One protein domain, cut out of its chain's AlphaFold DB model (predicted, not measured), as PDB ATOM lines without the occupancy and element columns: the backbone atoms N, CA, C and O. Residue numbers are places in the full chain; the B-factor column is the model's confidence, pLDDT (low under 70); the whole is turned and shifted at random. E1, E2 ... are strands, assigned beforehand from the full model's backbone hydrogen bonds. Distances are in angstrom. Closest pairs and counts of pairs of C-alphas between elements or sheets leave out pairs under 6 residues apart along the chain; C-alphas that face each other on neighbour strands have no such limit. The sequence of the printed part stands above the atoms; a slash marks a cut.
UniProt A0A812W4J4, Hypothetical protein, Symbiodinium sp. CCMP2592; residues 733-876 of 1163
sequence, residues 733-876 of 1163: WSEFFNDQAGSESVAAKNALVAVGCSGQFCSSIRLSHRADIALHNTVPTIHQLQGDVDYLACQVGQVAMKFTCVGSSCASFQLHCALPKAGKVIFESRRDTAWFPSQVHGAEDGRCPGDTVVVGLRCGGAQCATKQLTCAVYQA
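Overview. This is residues 733 to 876 of the 1163 residues of the protein "Hypothetical protein" of Symbiodinium sp. CCMP2592 (UniProt A0A812W4J4). A curled antiparallel sheet of four strands, E4 - E9 - E10 - E7, stands face to face with each of two smaller antiparallel sheets of three strands, E2 - E1 - E8 and E3 - E6 - E5, and the strands of the smaller sheets run nearly along those of the larger one, at 16 and 15 degrees to them. E1, E5 and E9, one from each sheet, make the core as a triangle of strands, while an unnamed stretch, residues 733 to 749, loops along the outside. The 144 printed residues hold no named helix and ten named strands, E1 to E10 in chain order, in sheets E2 - E1 - E8, E3 - E6 - E5 and E4 - E9 - E10 - E7; the class is all strand. The whole is compact, with a radius of gyration of the C-alphas of 13.7 A, and rounded, with spans of 38 by 28 by 27 A.

Arrangement. E1, residues 750 to 758, and E2, residues 764 to 774, form a hairpin, with N 756 and O 766 2.8 A apart. E3, residues 781 to 784, is antiparallel to E6, residues 812 to 818, with N 783 and O 815 2.9 A apart. E5, residues 799 to 806, forms a hairpin with E6, and N 801 and O 816 are 2.8 A apart. The closest C-alphas of E1 and E5 are those of Ala 751 and Met 801, 5.5 A apart. E8, residues 844 to 847, is the antiparallel neighbour of E1, with N 755 and O 846 2.9 A apart. E9, residues 852 to 860, and E10, residues 866 to 875, form a hairpin, with N 858 and O 868 2.8 A apart. E4, residues 791 to 793, and E7, residues 824 to 832, are the edge strands of that curled, strongly twisted sheet; N 792 and O 857 are 2.9 A apart, as are N 826 and O 873. The closest C-alphas of E1 and E9, Val 753 and Val 853, are 4.8 A apart; those of E5 and E9, Val 799 and Val 855, are 5.1 A apart. The arrangement is a stack of sheets, three sheets face to face in turn. E1 and E6 are apart.

Along the chain. E1 begins at C-alpha 750 (161.073, 141.420, 162.681), is 23.1 A long and bends by 61 degrees at residue 753. E2, the longest strand by residues, measures 25.5 A and bends by 86 degrees at residue 771. E3 measures 10.1 A, E4 6.4 A, E5 20.3 A, E6 20.1 A, E7 18.8 A, E8 9.8 A and E9 22.0 A. E10 is 28.8 A long and ends at C-alpha 875 (147.113, 146.931, 162.424).

Size, cuts and confidence. The two farthest C-alphas, those of Gln 760 and Ala 822, are 38.2 A apart. The printed part has no cut, and E7 to E8, with 11 residues between them, is the long link. The model's mean pLDDT over the printed part is 90.2; residues 741 to 748 are under 70.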
ATOM      1  N   TRP A 733     163.349 135.488 151.576       93.25
ATOM      2  CA  TRP A 733     163.405 134.199 152.251       93.25
ATOM      3  C   TRP A 733     164.802 133.950 152.820       93.25
ATOM      4  O   TRP A 733     165.799 134.247 152.165       93.25
ATOM      5  N   SER A 734     164.871 133.335 154.000       91.75
ATOM      6  CA  SER A 734     166.090 132.687 154.475       91.75
ATOM      7  C   SER A 734     166.467 131.510 153.573       91.75
ATOM      8  O   SER A 734     165.632 130.948 152.855       91.75
ATOM      9  N   GLU A 735     167.709 131.058 153.702       90.50
ATOM     10  CA  GLU A 735     168.085 129.719 153.258       90.50
ATOM     11  C   GLU A 735     167.292 128.637 154.015       90.50
ATOM     12  O   GLU A 735     166.660 128.891 155.050       90.50
ATOM     13  N   PHE A 736     167.312 127.423 153.465       91.62
ATOM     14  CA  PHE A 736     166.726 126.236 154.077       91.62
ATOM     15  C   PHE A 736     167.649 125.693 155.177       91.62
ATOM     16  O   PHE A 736     168.779 125.297 154.901       91.62
ATOM     17  N   PHE A 737     167.156 125.638 156.415       90.31
ATOM     18  CA  PHE A 737     167.863 125.076 157.570       90.31
ATOM     19  C   PHE A 737     167.129 123.855 158.141       90.31
ATOM     20  O   PHE A 737     165.990 123.566 157.774       90.31
ATOM     21  N   ASN A 738     167.797 123.103 159.012       87.94
ATOM     22  CA  ASN A 738     167.286 121.905 159.685       87.94
ATOM     23  C   ASN A 738     167.808 121.845 161.138       87.94
ATOM     24  O   ASN A 738     168.393 122.812 161.633       87.94
ATOM     25  N   ASP A 739     167.615 120.718 161.823       80.06
ATOM     26  CA  ASP A 739     168.085 120.489 163.197       80.06
ATOM     27  C   ASP A 739     169.619 120.458 163.356       80.06
ATOM     28  O   ASP A 739     170.113 120.707 164.454       80.06
ATOM     29  N   GLN A 740     170.380 120.230 162.278       74.62
ATOM     30  CA  GLN A 740     171.851 120.225 162.295       74.62
ATOM     31  C   GLN A 740     172.474 121.580 161.921       74.62
ATOM     32  O   GLN A 740     173.592 121.871 162.336       74.62
ATOM     33  N   ALA A 741     171.763 122.419 161.162       64.62
ATOM     34  CA  ALA A 741     172.270 123.695 160.648       64.62
ATOM     35  C   ALA A 741     172.239 124.861 161.662       64.62
ATOM     36  O   ALA A 741     172.812 125.912 161.391       64.62
ATOM     37  N   GLY A 742     171.579 124.694 162.815       59.12
ATOM     38  CA  GLY A 742     171.537 125.687 163.898       59.12
ATOM     39  C   GLY A 742     170.640 126.904 163.616       59.12
ATOM     40  O   GLY A 742     171.039 127.864 162.967       59.12
ATOM     41  N   SER A 743     169.429 126.923 164.189       54.59
ATOM     42  CA  SER A 743     168.419 127.998 164.007       54.59
ATOM     43  C   SER A 743     168.746 129.365 164.663       54.59
ATOM     44  O   SER A 743     167.849 130.129 165.042       54.59
ATOM     45  N   GLU A 744     170.026 129.674 164.862       52.69
ATOM     46  CA  GLU A 744     170.496 130.910 165.501       52.69
ATOM     47  C   GLU A 744     170.876 132.005 164.495       52.69
ATOM     48  O   GLU A 744     170.762 133.183 164.825       52.69
ATOM     49  N   SER A 745     171.232 131.641 163.258       48.62
ATOM     50  CA  SER A 745     171.699 132.577 162.220       48.62
ATOM     51  C   SER A 745     170.622 133.532 161.684       48.62
ATOM     52  O   SER A 745     170.930 134.665 161.311       48.62
ATOM     53  N   VAL A 746     169.346 133.125 161.666       57.50
ATOM     54  CA  VAL A 746     168.234 133.966 161.187       57.50
ATOM     55  C   VAL A 746     167.809 134.941 162.294       57.50
ATOM     56  O   VAL A 746     166.884 134.679 163.071       57.50
ATOM     57  N   ALA A 747     168.525 136.066 162.384       53.69
ATOM     58  CA  ALA A 747     168.397 137.088 163.426       53.69
ATOM     59  C   ALA A 747     167.039 137.825 163.396       53.69
ATOM     60  O   ALA A 747     166.883 138.913 162.837       53.69
ATOM     61  N   ALA A 748     166.038 137.224 164.031       66.88
ATOM     62  CA  ALA A 748     164.651 137.665 163.973       66.88
ATOM     63  C   ALA A 748     164.348 138.889 164.859       66.88
ATOM     64  O   ALA A 748     163.805 138.768 165.953       66.88
ATOM     65  N   LYS A 749     164.645 140.091 164.355       89.06
ATOM     66  CA  LYS A 749     164.193 141.372 164.942       89.06
ATOM     67  C   LYS A 749     162.816 141.829 164.426       89.06
ATOM     68  O   LYS A 749     162.343 142.888 164.825       89.06
ATOM     69  N   ASN A 750     162.191 141.040 163.549       93.12
ATOM     70  CA  ASN A 750     161.073 141.420 162.681       93.12
ATOM     71  C   ASN A 750     159.938 140.379 162.726       93.12
ATOM     72  O   ASN A 750     160.181 139.218 163.058       93.12
ATOM     73  N   ALA A 751     158.717 140.772 162.358       95.44
ATOM     74  CA  ALA A 751     157.565 139.872 162.259       95.44
ATOM     75  C   ALA A 751     157.737 138.806 161.169       95.44
ATOM     76  O   ALA A 751     158.088 139.123 160.032       95.44
ATOM     77  N   LEU A 752     157.413 137.554 161.486       96.25
ATOM     78  CA  LEU A 752     157.336 136.468 160.512       96.25
ATOM     79  C   LEU A 752     156.019 136.533 159.714       96.25
ATOM     80  O   LEU A 752     154.943 136.709 160.289       96.25
ATOM     81  N   VAL A 753     156.094 136.344 158.393       96.75
ATOM     82  CA  VAL A 753     154.924 136.335 157.486       96.75
ATOM     83  C   VAL A 753     154.771 135.048 156.675       96.75
ATOM     84  O   VAL A 753     153.680 134.779 156.171       96.75
ATOM     85  N   ALA A 754     155.818 134.229 156.550       96.25
ATOM     86  CA  ALA A 754     155.745 132.975 155.806       96.25
ATOM     87  C   ALA A 754     156.764 131.924 156.281       96.25
ATOM     88  O   ALA A 754     157.812 132.259 156.840       96.25
ATOM     89  N   VAL A 755     156.447 130.649 156.028       96.56
ATOM     90  CA  VAL A 755     157.283 129.474 156.323       96.56
ATOM     91  C   VAL A 755     157.303 128.557 155.102       96.56
ATOM     92  O   VAL A 755     156.251 128.142 154.621       96.56
ATOM     93  N   GLY A 756     158.493 128.229 154.608       96.50
ATOM     94  CA  GLY A 756     158.696 127.288 153.510       96.50
ATOM     95  C   GLY A 756     159.086 125.912 154.021       96.50
ATOM     96  O   GLY A 756     159.882 125.817 154.953       96.50
ATOM     97  N   CYS A 757     158.548 124.864 153.403       95.88
ATOM     98  CA  CYS A 757     158.834 123.463 153.705       95.88
ATOM     99  C   CYS A 757     159.616 122.787 152.577       95.88
ATOM    100  O   CYS A 757     159.285 122.960 151.404       95.88
ATOM    101  N   SER A 758     160.596 121.952 152.928       94.81
ATOM    102  CA  SER A 758     161.187 120.955 152.028       94.81
ATOM    103  C   SER A 758     161.761 119.755 152.802       94.81
ATOM    104  O   SER A 758     161.860 119.767 154.030       94.81
ATOM    105  N   GLY A 759     162.131 118.691 152.084       92.25
ATOM    106  CA  GLY A 759     162.650 117.457 152.678       92.25
ATOM    107  C   GLY A 759     161.562 116.519 153.216       92.25
ATOM    108  O   GLY A 759     160.366 116.821 153.204       92.25
ATOM    109  N   GLN A 760     161.971 115.334 153.680       92.56
ATOM    110  CA  GLN A 760     161.024 114.348 154.203       92.56
ATOM    111  C   GLN A 760     160.334 114.894 155.458       92.56
ATOM    112  O   GLN A 760     161.000 115.415 156.339       92.56
ATOM    113  N   PHE A 761     159.002 114.794 155.528       92.25
ATOM    114  CA  PHE A 761     158.202 115.343 156.636       92.25
ATOM    115  C   PHE A 761     158.426 116.853 156.899       92.25
ATOM    116  O   PHE A 761     158.166 117.338 157.996       92.25
ATOM    117  N   CYS A 762     158.884 117.621 155.899       92.88
ATOM    118  CA  CYS A 762     159.320 119.009 156.091       92.88
ATOM    119  C   CYS A 762     160.454 119.127 157.143       92.88
ATOM    120  O   CYS A 762     160.438 119.984 158.029       92.88
ATOM    121  N   SER A 763     161.457 118.246 157.020       92.38
ATOM    122  CA  SER A 763     162.694 118.237 157.814       92.38
ATOM    123  C   SER A 763     163.617 119.428 157.564       92.38
ATOM    124  O   SER A 763     164.629 119.569 158.250       92.38
ATOM    125  N   SER A 764     163.328 120.254 156.558       93.00
ATOM    126  CA  SER A 764     164.017 121.515 156.337       93.00
ATOM    127  C   SER A 764     163.025 122.649 156.115       93.00
ATOM    128  O   SER A 764     162.060 122.524 155.354       93.00
ATOM    129  N   ILE A 765     163.274 123.765 156.796       94.12
ATOM    130  CA  ILE A 765     162.416 124.945 156.789       94.12
ATOM    131  C   ILE A 765     163.174 126.197 156.362       94.12
ATOM    132  O   ILE A 765     164.376 126.322 156.585       94.12
ATOM    133  N   ARG A 766     162.443 127.146 155.780       94.44
ATOM    134  CA  ARG A 766     162.891 128.526 155.548       94.44
ATOM    135  C   ARG A 766     161.849 129.517 156.059       94.44
ATOM    136  O   ARG A 766     160.676 129.169 156.178       94.44
ATOM    137  N   LEU A 767     162.266 130.741 156.352       95.38
ATOM    138  CA  LEU A 767     161.437 131.793 156.949       95.38
ATOM    139  C   LEU A 767     161.455 133.054 156.077       95.38
ATOM    140  O   LEU A 767     162.468 133.343 155.449       95.38
ATOM    141  N   SER A 768     160.360 133.813 156.045       94.69
ATOM    142  CA  SER A 768     160.325 135.161 155.452       94.69
ATOM    143  C   SER A 768     159.633 136.135 156.405       94.69
ATOM    144  O   SER A 768     158.597 135.826 157.010       94.69
ATOM    145  N   HIS A 769     160.240 137.313 156.552       94.69
ATOM    146  CA  HIS A 769     159.916 138.319 157.563       94.69
ATOM    147  C   HIS A 769     159.561 139.669 156.935       94.69
ATOM    148  O   HIS A 769     160.053 140.011 155.861       94.69
ATOM    149  N   ARG A 770     158.756 140.476 157.632       92.19
ATOM    150  CA  ARG A 770     158.450 141.866 157.257       92.19
ATOM    151  C   ARG A 770     159.324 142.849 158.027       92.19
ATOM    152  O   ARG A 770     159.152 143.036 159.230       92.19
ATOM    153  N   ALA A 771     160.270 143.471 157.322       87.50
ATOM    154  CA  ALA A 771     161.239 144.408 157.894       87.50
ATOM    155  C   ALA A 771     160.608 145.704 158.440       87.50
ATOM    156  O   ALA A 771     161.208 146.362 159.285       87.50
ATOM    157  N   ASP A 772     159.392 146.043 158.005       86.25
ATOM    158  CA  ASP A 772     158.610 147.185 158.488       86.25
ATOM    159  C   ASP A 772     157.921 146.937 159.846       86.25
ATOM    160  O   ASP A 772     157.417 147.874 160.464       86.25
ATOM    161  N   ILE A 773     157.914 145.695 160.345       92.44
ATOM    162  CA  ILE A 773     157.270 145.315 161.610       92.44
ATOM    163  C   ILE A 773     158.338 144.810 162.591       92.44
ATOM    164  O   ILE A 773     158.485 143.612 162.840       92.44
ATOM    165  N   ALA A 774     159.106 145.746 163.148       91.75
ATOM    166  CA  ALA A 774     160.114 145.453 164.164       91.75
ATOM    167  C   ALA A 774     159.475 144.967 165.481       91.75
ATOM    168  O   ALA A 774     158.471 145.515 165.942       91.75
ATOM    169  N   LEU A 775     160.095 143.979 166.129       93.00
ATOM    170  CA  LEU A 775     159.653 143.388 167.396       93.00
ATOM    171  C   LEU A 775     160.526 143.847 168.578       93.00
ATOM    172  O   LEU A 775     161.671 144.281 168.412       93.00
ATOM    173  N   HIS A 776     159.982 143.782 169.792       87.75
ATOM    174  CA  HIS A 776     160.733 144.060 171.016       87.75
ATOM    175  C   HIS A 776     161.814 142.994 171.248       87.75
ATOM    176  O   HIS A 776     161.514 141.809 171.346       87.75
ATOM    177  N   ASN A 777     163.064 143.432 171.436       72.12
ATOM    178  CA  ASN A 777     164.222 142.574 171.733       72.12
ATOM    179  C   ASN A 777     164.261 142.119 173.213       72.12
ATOM    180  O   ASN A 777     165.322 142.019 173.827       72.12
ATOM    181  N   THR A 778     163.087 141.923 173.811       72.06
ATOM    182  CA  THR A 778     162.892 141.296 175.124       72.06
ATOM    183  C   THR A 778     163.023 139.780 175.002       72.06
ATOM    184  O   THR A 778     162.851 139.244 173.909       72.06
ATOM    185  N   VAL A 779     163.253 139.078 176.117       74.62
ATOM    186  CA  VAL A 779     163.229 137.603 176.152       74.62
ATOM    187  C   VAL A 779     161.925 137.100 175.505       74.62
ATOM    188  O   VAL A 779     160.848 137.453 175.998       74.62
ATOM    189  N   PRO A 780     161.982 136.341 174.394       85.06
ATOM    190  CA  PRO A 780     160.782 135.920 173.685       85.06
ATOM    191  C   PRO A 780     160.004 134.897 174.511       85.06
ATOM    192  O   PRO A 780     160.576 134.095 175.251       85.06
ATOM    193  N   THR A 781     158.683 134.882 174.352       87.44
ATOM    194  CA  THR A 781     157.872 133.780 174.882       87.44
ATOM    195  C   THR A 781     158.075 132.567 173.980       87.44
ATOM    196  O   THR A 781     157.819 132.648 172.780       87.44
ATOM    197  N   ILE A 782     158.568 131.463 174.540       89.94
ATOM    198  CA  ILE A 782     158.848 130.231 173.795       89.94
ATOM    199  C   ILE A 782     157.707 129.241 174.027       89.94
ATOM    200  O   ILE A 782     157.415 128.870 175.163       89.94
ATOM    201  N   HIS A 783     157.083 128.795 172.940       90.31
ATOM    202  CA  HIS A 783     156.048 127.763 172.933       90.31
ATOM    203  C   HIS A 783     156.592 126.525 172.209       90.31
ATOM    204  O   HIS A 783     157.071 126.651 171.086       90.31
ATOM    205  N   GLN A 784     156.525 125.340 172.823       91.75
ATOM    206  CA  GLN A 784     157.054 124.089 172.260       91.75
ATOM    207  C   GLN A 784     155.951 123.039 172.089       91.75
ATOM    208  O   GLN A 784     155.149 122.854 173.004       91.75
ATOM    209  N   LEU A 785     155.949 122.338 170.949       87.94
ATOM    210  CA  LEU A 785     155.004 121.249 170.668       87.94
ATOM    211  C   LEU A 785     155.271 120.063 171.596       87.94
ATOM    212  O   LEU A 785     156.413 119.596 171.688       87.94
ATOM    213  N   GLN A 786     154.218 119.539 172.224       83.12
ATOM    214  CA  GLN A 786     154.304 118.361 173.099       83.12
ATOM    215  C   GLN A 786     154.090 117.026 172.358       83.12
ATOM    216  O   GLN A 786     154.232 115.963 172.963       83.12
ATOM    217  N   GLY A 787     153.801 117.057 171.052       81.06
ATOM    218  CA  GLY A 787     153.698 115.873 170.194       81.06
ATOM    219  C   GLY A 787     153.627 116.217 168.701       81.06
ATOM    220  O   GLY A 787     153.649 117.389 168.332       81.06
ATOM    221  N   ASP A 788     153.522 115.190 167.850       77.75
ATOM    222  CA  ASP A 788     153.520 115.317 166.378       77.75
ATOM    223  C   ASP A 788     152.377 116.187 165.814       77.75
ATOM    224  O   ASP A 788     152.517 116.796 164.754       77.75
ATOM    225  N   VAL A 789     151.237 116.224 166.516       79.75
ATOM    226  CA  VAL A 789     150.001 116.919 166.122       79.75
ATOM    227  C   VAL A 789     149.533 117.780 167.293       79.75
ATOM    228  O   VAL A 789     148.843 117.309 168.196       79.75
ATOM    229  N   ASP A 790     149.947 119.044 167.284       87.88
ATOM    230  CA  ASP A 790     149.722 120.031 168.344       87.88
ATOM    231  C   ASP A 790     149.750 121.460 167.734       87.88
ATOM    232  O   ASP A 790     150.012 121.631 166.533       87.88
ATOM    233  N   TYR A 791     149.402 122.489 168.513       92.38
ATOM    234  CA  TYR A 791     149.205 123.872 168.059       92.38
ATOM    235  C   TYR A 791     150.024 124.873 168.881       92.38
ATOM    236  O   TYR A 791     149.739 125.142 170.047       92.38
ATOM    237  N   LEU A 792     151.002 125.498 168.225       94.88
ATOM    238  CA  LEU A 792     151.739 126.635 168.763       94.88
ATOM    239  C   LEU A 792     150.962 127.923 168.506       94.88
ATOM    240  O   LEU A 792     150.614 128.219 167.365       94.88
ATOM    241  N   ALA A 793     150.762 128.727 169.546       95.94
ATOM    242  CA  ALA A 793     150.150 130.045 169.448       95.94
ATOM    243  C   ALA A 793     150.916 131.050 170.305       95.94
ATOM    244  O   ALA A 793     151.175 130.785 171.478       95.94
ATOM    245  N   CYS A 794     151.217 132.212 169.735       96.69
ATOM    246  CA  CYS A 794     151.691 133.360 170.491       96.69
ATOM    247  C   CYS A 794     150.600 133.895 171.429       96.69
ATOM    248  O   CYS A 794     149.400 133.740 171.170       96.69
ATOM    249  N   GLN A 795     151.006 134.557 172.516       95.44
ATOM    250  CA  GLN A 795     150.057 135.205 173.424       95.44
ATOM    251  C   GLN A 795     149.365 136.394 172.738       95.44
ATOM    252  O   GLN A 795     149.877 136.957 171.771       95.44
ATOM    253  N   VAL A 796     148.195 136.799 173.243       91.56
ATOM    254  CA  VAL A 796     147.411 137.898 172.653       91.56
ATOM    255  C   VAL A 796     148.254 139.177 172.566       91.56
ATOM    256  O   VAL A 796     148.806 139.640 173.559       91.56
ATOM    257  N   GLY A 797     148.347 139.735 171.357       90.56
ATOM    258  CA  GLY A 797     149.158 140.912 171.025       90.56
ATOM    259  C   GLY A 797     150.575 140.611 170.513       90.56
ATOM    260  O   GLY A 797     151.188 141.497 169.921       90.56
ATOM    261  N   GLN A 798     151.090 139.389 170.683       96.75
ATOM    262  CA  GLN A 798     152.408 138.981 170.181       96.75
ATOM    263  C   GLN A 798     152.364 138.492 168.723       96.75
ATOM    264  O   GLN A 798     151.332 138.046 168.223       96.75
ATOM    265  N   VAL A 799     153.519 138.531 168.061       96.25
ATOM    266  CA  VAL A 799     153.768 138.021 166.705       96.25
ATOM    267  C   VAL A 799     154.829 136.920 166.762       96.25
ATOM    268  O   VAL A 799     155.721 136.956 167.615       96.25
ATOM    269  N   ALA A 800     154.760 135.959 165.840       96.69
ATOM    270  CA  ALA A 800     155.829 134.995 165.627       96.69
ATOM    271  C   ALA A 800     157.108 135.701 165.152       96.69
ATOM    272  O   ALA A 800     157.100 136.487 164.201       96.69
ATOM    273  N   MET A 801     158.211 135.390 165.819       94.44
ATOM    274  CA  MET A 801     159.530 135.970 165.588       94.44
ATOM    275  C   MET A 801     160.411 134.981 164.815       94.44
ATOM    276  O   MET A 801     160.857 135.268 163.706       94.44
ATOM    277  N   LYS A 802     160.603 133.770 165.350       93.38
ATOM    278  CA  LYS A 802     161.287 132.670 164.649       93.38
ATOM    279  C   LYS A 802     160.763 131.300 165.068       93.38
ATOM    280  O   LYS A 802     160.141 131.159 166.120       93.38
ATOM    281  N   PHE A 803     161.096 130.293 164.265       90.81
ATOM    282  CA  PHE A 803     160.988 128.885 164.635       90.81
ATOM    283  C   PHE A 803     162.375 128.292 164.895       90.81
ATOM    284  O   PHE A 803     163.325 128.575 164.166       90.81
ATOM    285  N   THR A 804     162.461 127.432 165.903       90.94
ATOM    286  CA  THR A 804     163.614 126.572 166.188       90.94
ATOM    287  C   THR A 804     163.167 125.120 166.043       90.94
ATOM    288  O   THR A 804     162.195 124.713 166.681       90.94
ATOM    289  N   CYS A 805     163.849 124.345 165.198       89.25
ATOM    290  CA  CYS A 805     163.651 122.896 165.126       89.25
ATOM    291  C   CYS A 805     164.183 122.225 166.395       89.25
ATOM    292  O   CYS A 805     165.259 122.580 166.878       89.25
ATOM    293  N   VAL A 806     163.448 121.243 166.914       87.44
ATOM    294  CA  VAL A 806     163.819 120.458 168.094       87.44
ATOM    295  C   VAL A 806     163.677 118.970 167.771       87.44
ATOM    296  O   VAL A 806     162.608 118.502 167.384       87.44
ATOM    297  N   GLY A 807     164.763 118.220 167.964       85.94
ATOM    298  CA  GLY A 807     164.845 116.804 167.601       85.94
ATOM    299  C   GLY A 807     165.134 116.570 166.113       85.94
ATOM    300  O   GLY A 807     165.021 117.474 165.285       85.94
ATOM    301  N   SER A 808     165.515 115.331 165.792       83.31
ATOM    302  CA  SER A 808     165.895 114.903 164.439       83.31
ATOM    303  C   SER A 808     164.824 115.235 163.404       83.31
ATOM    304  O   SER A 808     163.648 114.937 163.638       83.31
ATOM    305  N   SER A 809     165.226 115.773 162.252       83.56
ATOM    306  CA  SER A 809     164.326 116.096 161.136       83.56
ATOM    307  C   SER A 809     163.214 117.089 161.500       83.56
ATOM    308  O   SER A 809     162.121 117.016 160.945       83.56
ATOM    309  N   CYS A 810     163.471 118.008 162.439       87.44
ATOM    310  CA  CYS A 810     162.494 118.994 162.922       87.44
ATOM    311  C   CYS A 810     161.178 118.380 163.461       87.44
ATOM    312  O   CYS A 810     160.115 118.984 163.329       87.44
ATOM    313  N   ALA A 811     161.230 117.191 164.078       82.81
ATOM    314  CA  ALA A 811     160.037 116.483 164.564       82.81
ATOM    315  C   ALA A 811     159.223 117.254 165.631       82.81
ATOM    316  O   ALA A 811     158.027 117.015 165.784       82.81
ATOM    317  N   SER A 812     159.846 118.191 166.353       87.25
ATOM    318  CA  SER A 812     159.177 119.197 167.185       87.25
ATOM    319  C   SER A 812     159.674 120.601 166.817       87.25
ATOM    320  O   SER A 812     160.750 120.782 166.243       87.25
ATOM    321  N   PHE A 813     158.885 121.615 167.164       90.50
ATOM    322  CA  PHE A 813     159.172 123.023 166.917       90.50
ATOM    323  C   PHE A 813     159.002 123.830 168.201       90.50
ATOM    324  O   PHE A 813     158.049 123.635 168.960       90.50
ATOM    325  N   GLN A 814     159.908 124.785 168.390       92.94
ATOM    326  CA  GLN A 814     159.758 125.914 169.296       92.94
ATOM    327  C   GLN A 814     159.398 127.163 168.488       92.94
ATOM    328  O   GLN A 814     160.170 127.601 167.633       92.94
ATOM    329  N   LEU A 815     158.236 127.745 168.770       94.38
ATOM    330  CA  LEU A 815     157.814 129.052 168.279       94.38
ATOM    331  C   LEU A 815     158.251 130.117 169.288       94.38
ATOM    332  O   LEU A 815     157.849 130.081 170.450       94.38
ATOM    333  N   HIS A 816     159.054 131.073 168.826       94.62
ATOM    334  CA  HIS A 816     159.460 132.247 169.596       94.62
ATOM    335  C   HIS A 816     158.517 133.405 169.266       94.62
ATOM    336  O   HIS A 816     158.364 133.749 168.092       94.62
ATOM    337  N   CYS A 817     157.912 134.015 170.282       96.38
ATOM    338  CA  CYS A 817     156.934 135.095 170.149       96.38
ATOM    339  C   CYS A 817     157.386 136.368 170.871       96.38
ATOM    340  O   CYS A 817     157.897 136.307 171.992       96.38
ATOM    341  N   ALA A 818     157.148 137.529 170.259       95.44
ATOM    342  CA  ALA A 818     157.459 138.838 170.837       95.44
ATOM    343  C   ALA A 818     156.375 139.873 170.492       95.44
ATOM    344  O   ALA A 818     155.630 139.712 169.526       95.44
ATOM    345  N   LEU A 819     156.269 140.940 171.285       95.06
ATOM    346  CA  LEU A 819     155.391 142.073 170.967       95.06
ATOM    347  C   LEU A 819     156.005 142.915 169.832       95.06
ATOM    348  O   LEU A 819     157.226 143.104 169.830       95.06
ATOM    349  N   PRO A 820     155.208 143.457 168.895       94.06
ATOM    350  CA  PRO A 820     155.700 144.440 167.935       94.06
ATOM    351  C   PRO A 820     156.009 145.768 168.648       94.06
ATOM    352  O   PRO A 820     155.330 146.125 169.608       94.06
ATOM    353  N   LYS A 821     157.035 146.502 168.194       91.94
ATOM    354  CA  LYS A 821     157.444 147.794 168.794       91.94
ATOM    355  C   LYS A 821     156.420 148.914 168.591       91.94
ATOM    356  O   LYS A 821     156.423 149.898 169.322       91.94
ATOM    357  N   ALA A 822     155.589 148.778 167.565       85.44
ATOM    358  CA  ALA A 822     154.524 149.698 167.203       85.44
ATOM    359  C   ALA A 822     153.314 148.897 166.702       85.44
ATOM    360  O   ALA A 822     153.434 147.721 166.361       85.44
ATOM    361  N   GLY A 823     152.145 149.536 166.648       91.44
ATOM    362  CA  GLY A 823     150.913 148.882 166.210       91.44
ATOM    363  C   GLY A 823     150.410 147.787 167.147       91.44
ATOM    364  O   GLY A 823     150.791 147.706 168.314       91.44
ATOM    365  N   LYS A 824     149.476 146.981 166.642       94.62
ATOM    366  CA  LYS A 824     148.854 145.882 167.386       94.62
ATOM    367  C   LYS A 824     148.417 144.761 166.452       94.62
ATOM    368  O   LYS A 824     148.066 144.987 165.297       94.62
ATOM    369  N   VAL A 825     148.362 143.552 166.988       95.62
ATOM    370  CA  VAL A 825     147.834 142.380 166.286       95.62
ATOM    371  C   VAL A 825     146.366 142.193 166.656       95.62
ATOM    372  O   VAL A 825     146.039 142.098 167.840       95.62
ATOM    373  N   ILE A 826     145.473 142.123 165.667       95.31
ATOM    374  CA  ILE A 826     144.039 141.891 165.892       95.31
ATOM    375  C   ILE A 826     143.805 140.377 165.986       95.31
ATOM    376  O   ILE A 826     143.559 139.712 164.979       95.31
ATOM    377  N   PHE A 827     143.903 139.801 167.186       91.38
ATOM    378  CA  PHE A 827     143.777 138.349 167.402       91.38
ATOM    379  C   PHE A 827     142.374 137.791 167.090       91.38
ATOM    380  O   PHE A 827     142.209 136.583 166.903       91.38
ATOM    381  N   GLU A 828     141.369 138.652 166.974       92.38
ATOM    382  CA  GLU A 828     140.010 138.340 166.525       92.38
ATOM    383  C   GLU A 828     139.956 138.067 165.012       92.38
ATOM    384  O   GLU A 828     139.077 137.354 164.540       92.38
ATOM    385  N   SER A 829     140.917 138.596 164.247       93.38
ATOM    386  CA  SER A 829     140.993 138.453 162.785       93.38
ATOM    387  C   SER A 829     141.678 137.163 162.310       93.38
ATOM    388  O   SER A 829     141.922 137.011 161.112       93.38
ATOM    389  N   ARG A 830     142.010 136.248 163.236       96.25
ATOM    390  CA  ARG A 830     142.787 135.034 162.952       96.25
ATOM    391  C   ARG A 830     142.156 134.170 161.859       96.25
ATOM    392  O   ARG A 830     140.970 133.848 161.916       96.25
ATOM    393  N   ARG A 831     142.983 133.746 160.903       96.50
ATOM    394  CA  ARG A 831     142.649 132.782 159.848       96.50
ATOM    395  C   ARG A 831     143.795 131.793 159.690       96.50
ATOM    396  O   ARG A 831     144.951 132.204 159.642       96.50
ATOM    397  N   ASP A 832     143.464 130.514 159.581       97.56
ATOM    398  CA  ASP A 832     144.438 129.485 159.231       97.56
ATOM    399  C   ASP A 832     144.638 129.440 157.702       97.56
ATOM    400  O   ASP A 832     143.690 129.662 156.942       97.56
ATOM    401  N   THR A 833     145.857 129.147 157.240       97.56
ATOM    402  CA  THR A 833     146.160 128.905 155.815       97.56
ATOM    403  C   THR A 833     145.578 127.573 155.321       97.56
ATOM    404  O   THR A 833     144.989 126.802 156.080       97.56
ATOM    405  N   ALA A 834     145.799 127.235 154.047       97.00
ATOM    406  CA  ALA A 834     145.791 125.831 153.634       97.00
ATOM    407  C   ALA A 834     146.877 125.030 154.391       97.00
ATOM    408  O   ALA A 834     147.819 125.612 154.941       97.00
ATOM    409  N   TRP A 835     146.739 123.703 154.413       97.44
ATOM    410  CA  TRP A 835     147.797 122.802 154.874       97.44
ATOM    411  C   TRP A 835     148.873 122.665 153.793       97.44
ATOM    412  O   TRP A 835     148.545 122.317 152.660       97.44
ATOM    413  N   PHE A 836     150.133 122.899 154.158       96.81
ATOM    414  CA  PHE A 836     151.297 122.825 153.272       96.81
ATOM    415  C   PHE A 836     152.419 121.980 153.922       96.81
ATOM    416  O   PHE A 836     152.584 122.025 155.141       96.81
ATOM    417  N   PRO A 837     153.210 121.208 153.160       95.44
ATOM    418  CA  PRO A 837     152.948 120.835 151.778       95.44
ATOM    419  C   PRO A 837     151.642 120.038 151.647       95.44
ATOM    420  O   PRO A 837     151.276 119.241 152.511       95.44
ATOM    421  N   SER A 838     150.949 120.259 150.536       93.94
ATOM    422  CA  SER A 838     149.702 119.588 150.149       93.94
ATOM    423  C   SER A 838     149.856 118.071 149.951       93.94
ATOM    424  O   SER A 838     148.870 117.334 149.960       93.94
ATOM    425  N   GLN A 839     151.098 117.591 149.826       93.44
ATOM    426  CA  GLN A 839     151.480 116.182 149.876       93.44
ATOM    427  C   GLN A 839     152.599 115.974 150.903       93.44
ATOM    428  O   GLN A 839     153.537 116.766 150.986       93.44
ATOM    429  N   VAL A 840     152.539 114.874 151.657       91.69
ATOM    430  CA  VAL A 840     153.599 114.470 152.598       91.69
ATOM    431  C   VAL A 840     154.931 114.335 151.841       91.69
ATOM    432  O   VAL A 840     154.971 113.734 150.772       91.69
ATOM    433  N   HIS A 841     156.016 114.888 152.397       91.38
ATOM    434  CA  HIS A 841     157.344 115.027 151.760       91.38
ATOM    435  C   HIS A 841     157.425 115.989 150.550       91.38
ATOM    436  O   HIS A 841     158.482 116.075 149.925       91.38
ATOM    437  N   GLY A 842     156.355 116.719 150.214       91.69
ATOM    438  CA  GLY A 842     156.396 117.779 149.202       91.69
ATOM    439  C   GLY A 842     157.202 119.008 149.649       91.69
ATOM    440  O   GLY A 842     157.498 119.181 150.831       91.69
ATOM    441  N   ALA A 843     157.527 119.888 148.697       95.50
ATOM    442  CA  ALA A 843     158.123 121.195 148.967       95.50
ATOM    443  C   ALA A 843     157.131 122.306 148.591       95.50
ATOM    444  O   ALA A 843     156.666 122.352 147.455       95.50
ATOM    445  N   GLU A 844     156.781 123.170 149.546       97.31
ATOM    446  CA  GLU A 844     155.711 124.171 149.406       97.31
ATOM    447  C   GLU A 844     155.885 125.301 150.443       97.31
ATOM    448  O   GLU A 844     156.356 125.047 151.555       97.31
ATOM    449  N   ASP A 845     155.497 126.537 150.106       96.88
ATOM    450  CA  ASP A 845     155.527 127.684 151.029       96.88
ATOM    451  C   ASP A 845     154.131 128.007 151.579       96.88
ATOM    452  O   ASP A 845     153.236 128.391 150.826       96.88
ATOM    453  N   GLY A 846     153.972 127.994 152.901       96.56
ATOM    454  CA  GLY A 846     152.839 128.628 153.570       96.56
ATOM    455  C   GLY A 846     153.092 130.123 153.750       96.56
ATOM    456  O   GLY A 846     154.120 130.518 154.303       96.56
ATOM    457  N   ARG A 847     152.156 130.972 153.312       96.88
ATOM    458  CA  ARG A 847     152.259 132.440 153.418       96.88
ATOM    459  C   ARG A 847     151.003 133.034 154.049       96.88
ATOM    460  O   ARG A 847     149.892 132.631 153.708       96.88
ATOM    461  N   CYS A 848     151.175 134.010 154.937       97.50
ATOM    462  CA  CYS A 848     150.068 134.806 155.452       97.50
ATOM    463  C   CYS A 848     149.611 135.843 154.402       97.50
ATOM    464  O   CYS A 848     150.455 136.527 153.820       97.50
ATOM    465  N   PRO A 849     148.300 135.964 154.112       94.56
ATOM    466  CA  PRO A 849     147.806 136.849 153.057       94.56
ATOM    467  C   PRO A 849     147.788 138.329 153.477       94.56
ATOM    468  O   PRO A 849     147.229 138.688 154.515       94.56
ATOM    469  N   GLY A 850     148.320 139.204 152.621       91.38
ATOM    470  CA  GLY A 850     148.223 140.665 152.760       91.38
ATOM    471  C   GLY A 850     148.964 141.210 153.985       91.38
ATOM    472  O   GLY A 850     150.102 140.834 154.250       91.38
ATOM    473  N   ASP A 851     148.314 142.090 154.748       88.62
ATOM    474  CA  ASP A 851     148.834 142.645 156.007       88.62
ATOM    475  C   ASP A 851     148.560 141.742 157.228       88.62
ATOM    476  O   ASP A 851     148.318 142.213 158.343       88.62
ATOM    477  N   THR A 852     148.591 140.420 157.029       96.75
ATOM    478  CA  THR A 852     148.555 139.447 158.128       96.75
ATOM    479  C   THR A 852     149.947 138.904 158.445       96.75
ATOM    480  O   THR A 852     150.766 138.664 157.560       96.75
ATOM    481  N   VAL A 853     150.215 138.711 159.735       97.12
ATOM    482  CA  VAL A 853     151.462 138.161 160.282       97.12
ATOM    483  C   VAL A 853     151.197 136.806 160.932       97.12
ATOM    484  O   VAL A 853     150.075 136.534 161.374       97.12
ATOM    485  N   VAL A 854     152.218 135.952 161.010       97.75
ATOM    486  CA  VAL A 854     152.112 134.655 161.687       97.75
ATOM    487  C   VAL A 854     151.944 134.890 163.193       97.75
ATOM    488  O   VAL A 854     152.748 135.578 163.821       97.75
ATOM    489  N   VAL A 855     150.910 134.292 163.786       97.94
ATOM    490  CA  VAL A 855     150.677 134.262 165.246       97.94
ATOM    491  C   VAL A 855     150.597 132.842 165.806       97.94
ATOM    492  O   VAL A 855     150.487 132.665 167.018       97.94
ATOM    493  N   GLY A 856     150.651 131.824 164.948       97.12
ATOM    494  CA  GLY A 856     150.655 130.427 165.356       97.12
ATOM    495  C   GLY A 856     150.968 129.459 164.218       97.12
ATOM    496  O   GLY A 856     151.009 129.839 163.047       97.12
ATOM    497  N   LEU A 857     151.191 128.201 164.586       96.88
ATOM    498  CA  LEU A 857     151.490 127.081 163.698       96.88
ATOM    499  C   LEU A 857     150.786 125.827 164.218       96.88
ATOM    500  O   LEU A 857     150.968 125.449 165.375       96.88
ATOM    501  N   ARG A 858     150.032 125.154 163.352       96.19
ATOM    502  CA  ARG A 858     149.443 123.835 163.614       96.19
ATOM    503  C   ARG A 858     150.259 122.777 162.879       96.19
ATOM    504  O   ARG A 858     150.583 122.968 161.705       96.19
ATOM    505  N   CYS A 859     150.562 121.680 163.559       95.50
ATOM    506  CA  CYS A 859     151.239 120.521 162.981       95.50
ATOM    507  C   CYS A 859     150.251 119.401 162.644       95.50
ATOM    508  O   CYS A 859     149.264 119.199 163.354       95.50
ATOM    509  N   GLY A 860     150.512 118.689 161.548       92.81
ATOM    510  CA  GLY A 860     149.655 117.637 161.010       92.81
ATOM    511  C   GLY A 860     150.461 116.463 160.456       92.81
ATOM    512  O   GLY A 860     151.547 116.631 159.902       92.81
ATOM    513  N   GLY A 861     149.917 115.254 160.613       91.19
ATOM    514  CA  GLY A 861     150.642 114.008 160.350       91.19
ATOM    515  C   GLY A 861     151.708 113.702 161.410       91.19
ATOM    516  O   GLY A 861     151.894 114.452 162.362       91.19
ATOM    517  N   ALA A 862     152.411 112.577 161.253       88.19
ATOM    518  CA  ALA A 862     153.585 112.276 162.073       88.19
ATOM    519  C   ALA A 862     154.709 113.291 161.796       88.19
ATOM    520  O   ALA A 862     154.825 113.770 160.667       88.19
ATOM    521  N   GLN A 863     155.538 113.607 162.795       89.06
ATOM    522  CA  GLN A 863     156.687 114.518 162.691       89.06
ATOM    523  C   GLN A 863     156.348 115.912 162.128       89.06
ATOM    524  O   GLN A 863     157.188 116.544 161.493       89.06
ATOM    525  N   CYS A 864     155.115 116.403 162.328       92.69
ATOM    526  CA  CYS A 864     154.644 117.672 161.757       92.69
ATOM    527  C   CYS A 864     154.826 117.753 160.219       92.69
ATOM    528  O   CYS A 864     155.192 118.796 159.662       92.69
ATOM    529  N   ALA A 865     154.593 116.634 159.525       93.06
ATOM    530  CA  ALA A 865     154.820 116.491 158.088       93.06
ATOM    531  C   ALA A 865     154.078 117.507 157.213       93.06
ATOM    532  O   ALA A 865     154.574 117.874 156.145       93.06
ATOM    533  N   THR A 866     152.904 117.948 157.663       95.31
ATOM    534  CA  THR A 866     152.176 119.090 157.114       95.31
ATOM    535  C   THR A 866     151.981 120.152 158.190       95.31
ATOM    536  O   THR A 866     151.970 119.878 159.394       95.31
ATOM    537  N   LYS A 867     151.872 121.400 157.745       96.31
ATOM    538  CA  LYS A 867     151.843 122.605 158.569       96.31
ATOM    539  C   LYS A 867     150.693 123.508 158.136       96.31
ATOM    540  O   LYS A 867     150.310 123.524 156.968       96.31
ATOM    541  N   GLN A 868     150.142 124.265 159.078       97.62
ATOM    542  CA  GLN A 868     149.114 125.276 158.829       97.62
ATOM    543  C   GLN A 868     149.487 126.530 159.626       97.62
ATOM    544  O   GLN A 868     149.652 126.447 160.844       97.62
ATOM    545  N   LEU A 869     149.662 127.679 158.968       97.94
ATOM    546  CA  LEU A 869     149.960 128.932 159.667       97.94
ATOM    547  C   LEU A 869     148.656 129.557 160.148       97.94
ATOM    548  O   LEU A 869     147.728 129.726 159.359       97.94
ATOM    549  N   THR A 870     148.608 129.953 161.415       97.94
ATOM    550  CA  THR A 870     147.554 130.827 161.930       97.94
ATOM    551  C   THR A 870     148.029 132.266 161.772       97.94
ATOM    552  O   THR A 870     148.982 132.694 162.427       97.94
ATOM    553  N   CYS A 871     147.370 133.010 160.892       98.12
ATOM    554  CA  CYS A 871     147.706 134.378 160.514       98.12
ATOM    555  C   CYS A 871     146.704 135.367 161.119       98.12
ATOM    556  O   CYS A 871     145.509 135.076 161.155       98.12
ATOM    557  N   ALA A 872     147.148 136.543 161.563       97.62
ATOM    558  CA  ALA A 872     146.275 137.609 162.073       97.62
ATOM    559  C   ALA A 872     146.662 138.969 161.485       97.62
ATOM    560  O   ALA A 872     147.839 139.216 161.231       97.62
ATOM    561  N   VAL A 873     145.689 139.862 161.284       96.50
ATOM    562  CA  VAL A 873     145.926 141.221 160.773       96.50
ATOM    563  C   VAL A 873     146.798 141.994 161.757       96.50
ATOM    564  O   VAL A 873     146.432 142.174 162.924       96.50
ATOM    565  N   TYR A 874     147.933 142.486 161.267       95.81
ATOM    566  CA  TYR A 874     148.703 143.510 161.954       95.81
ATOM    567  C   TYR A 874     148.113 144.873 161.593       95.81
ATOM    568  O   TYR A 874     148.196 145.325 160.451       95.81
ATOM    569  N   GLN A 875     147.503 145.539 162.570       93.81
ATOM    570  CA  GLN A 875     147.113 146.931 162.424       93.81
ATOM    571  C   GLN A 875     148.304 147.797 162.832       93.81
ATOM    572  O   GLN A 875     148.602 147.936 164.024       93.81
ATOM    573  N   ALA A 876     148.960 148.402 161.837       84.31
ATOM    574  CA  ALA A 876     149.905 149.487 162.064       84.31
ATOM    575  C   ALA A 876     149.257 150.539 162.977       84.31
ATOM    576  O   ALA A 876     148.077 150.876 162.831       84.31
TER     577      ALA A 876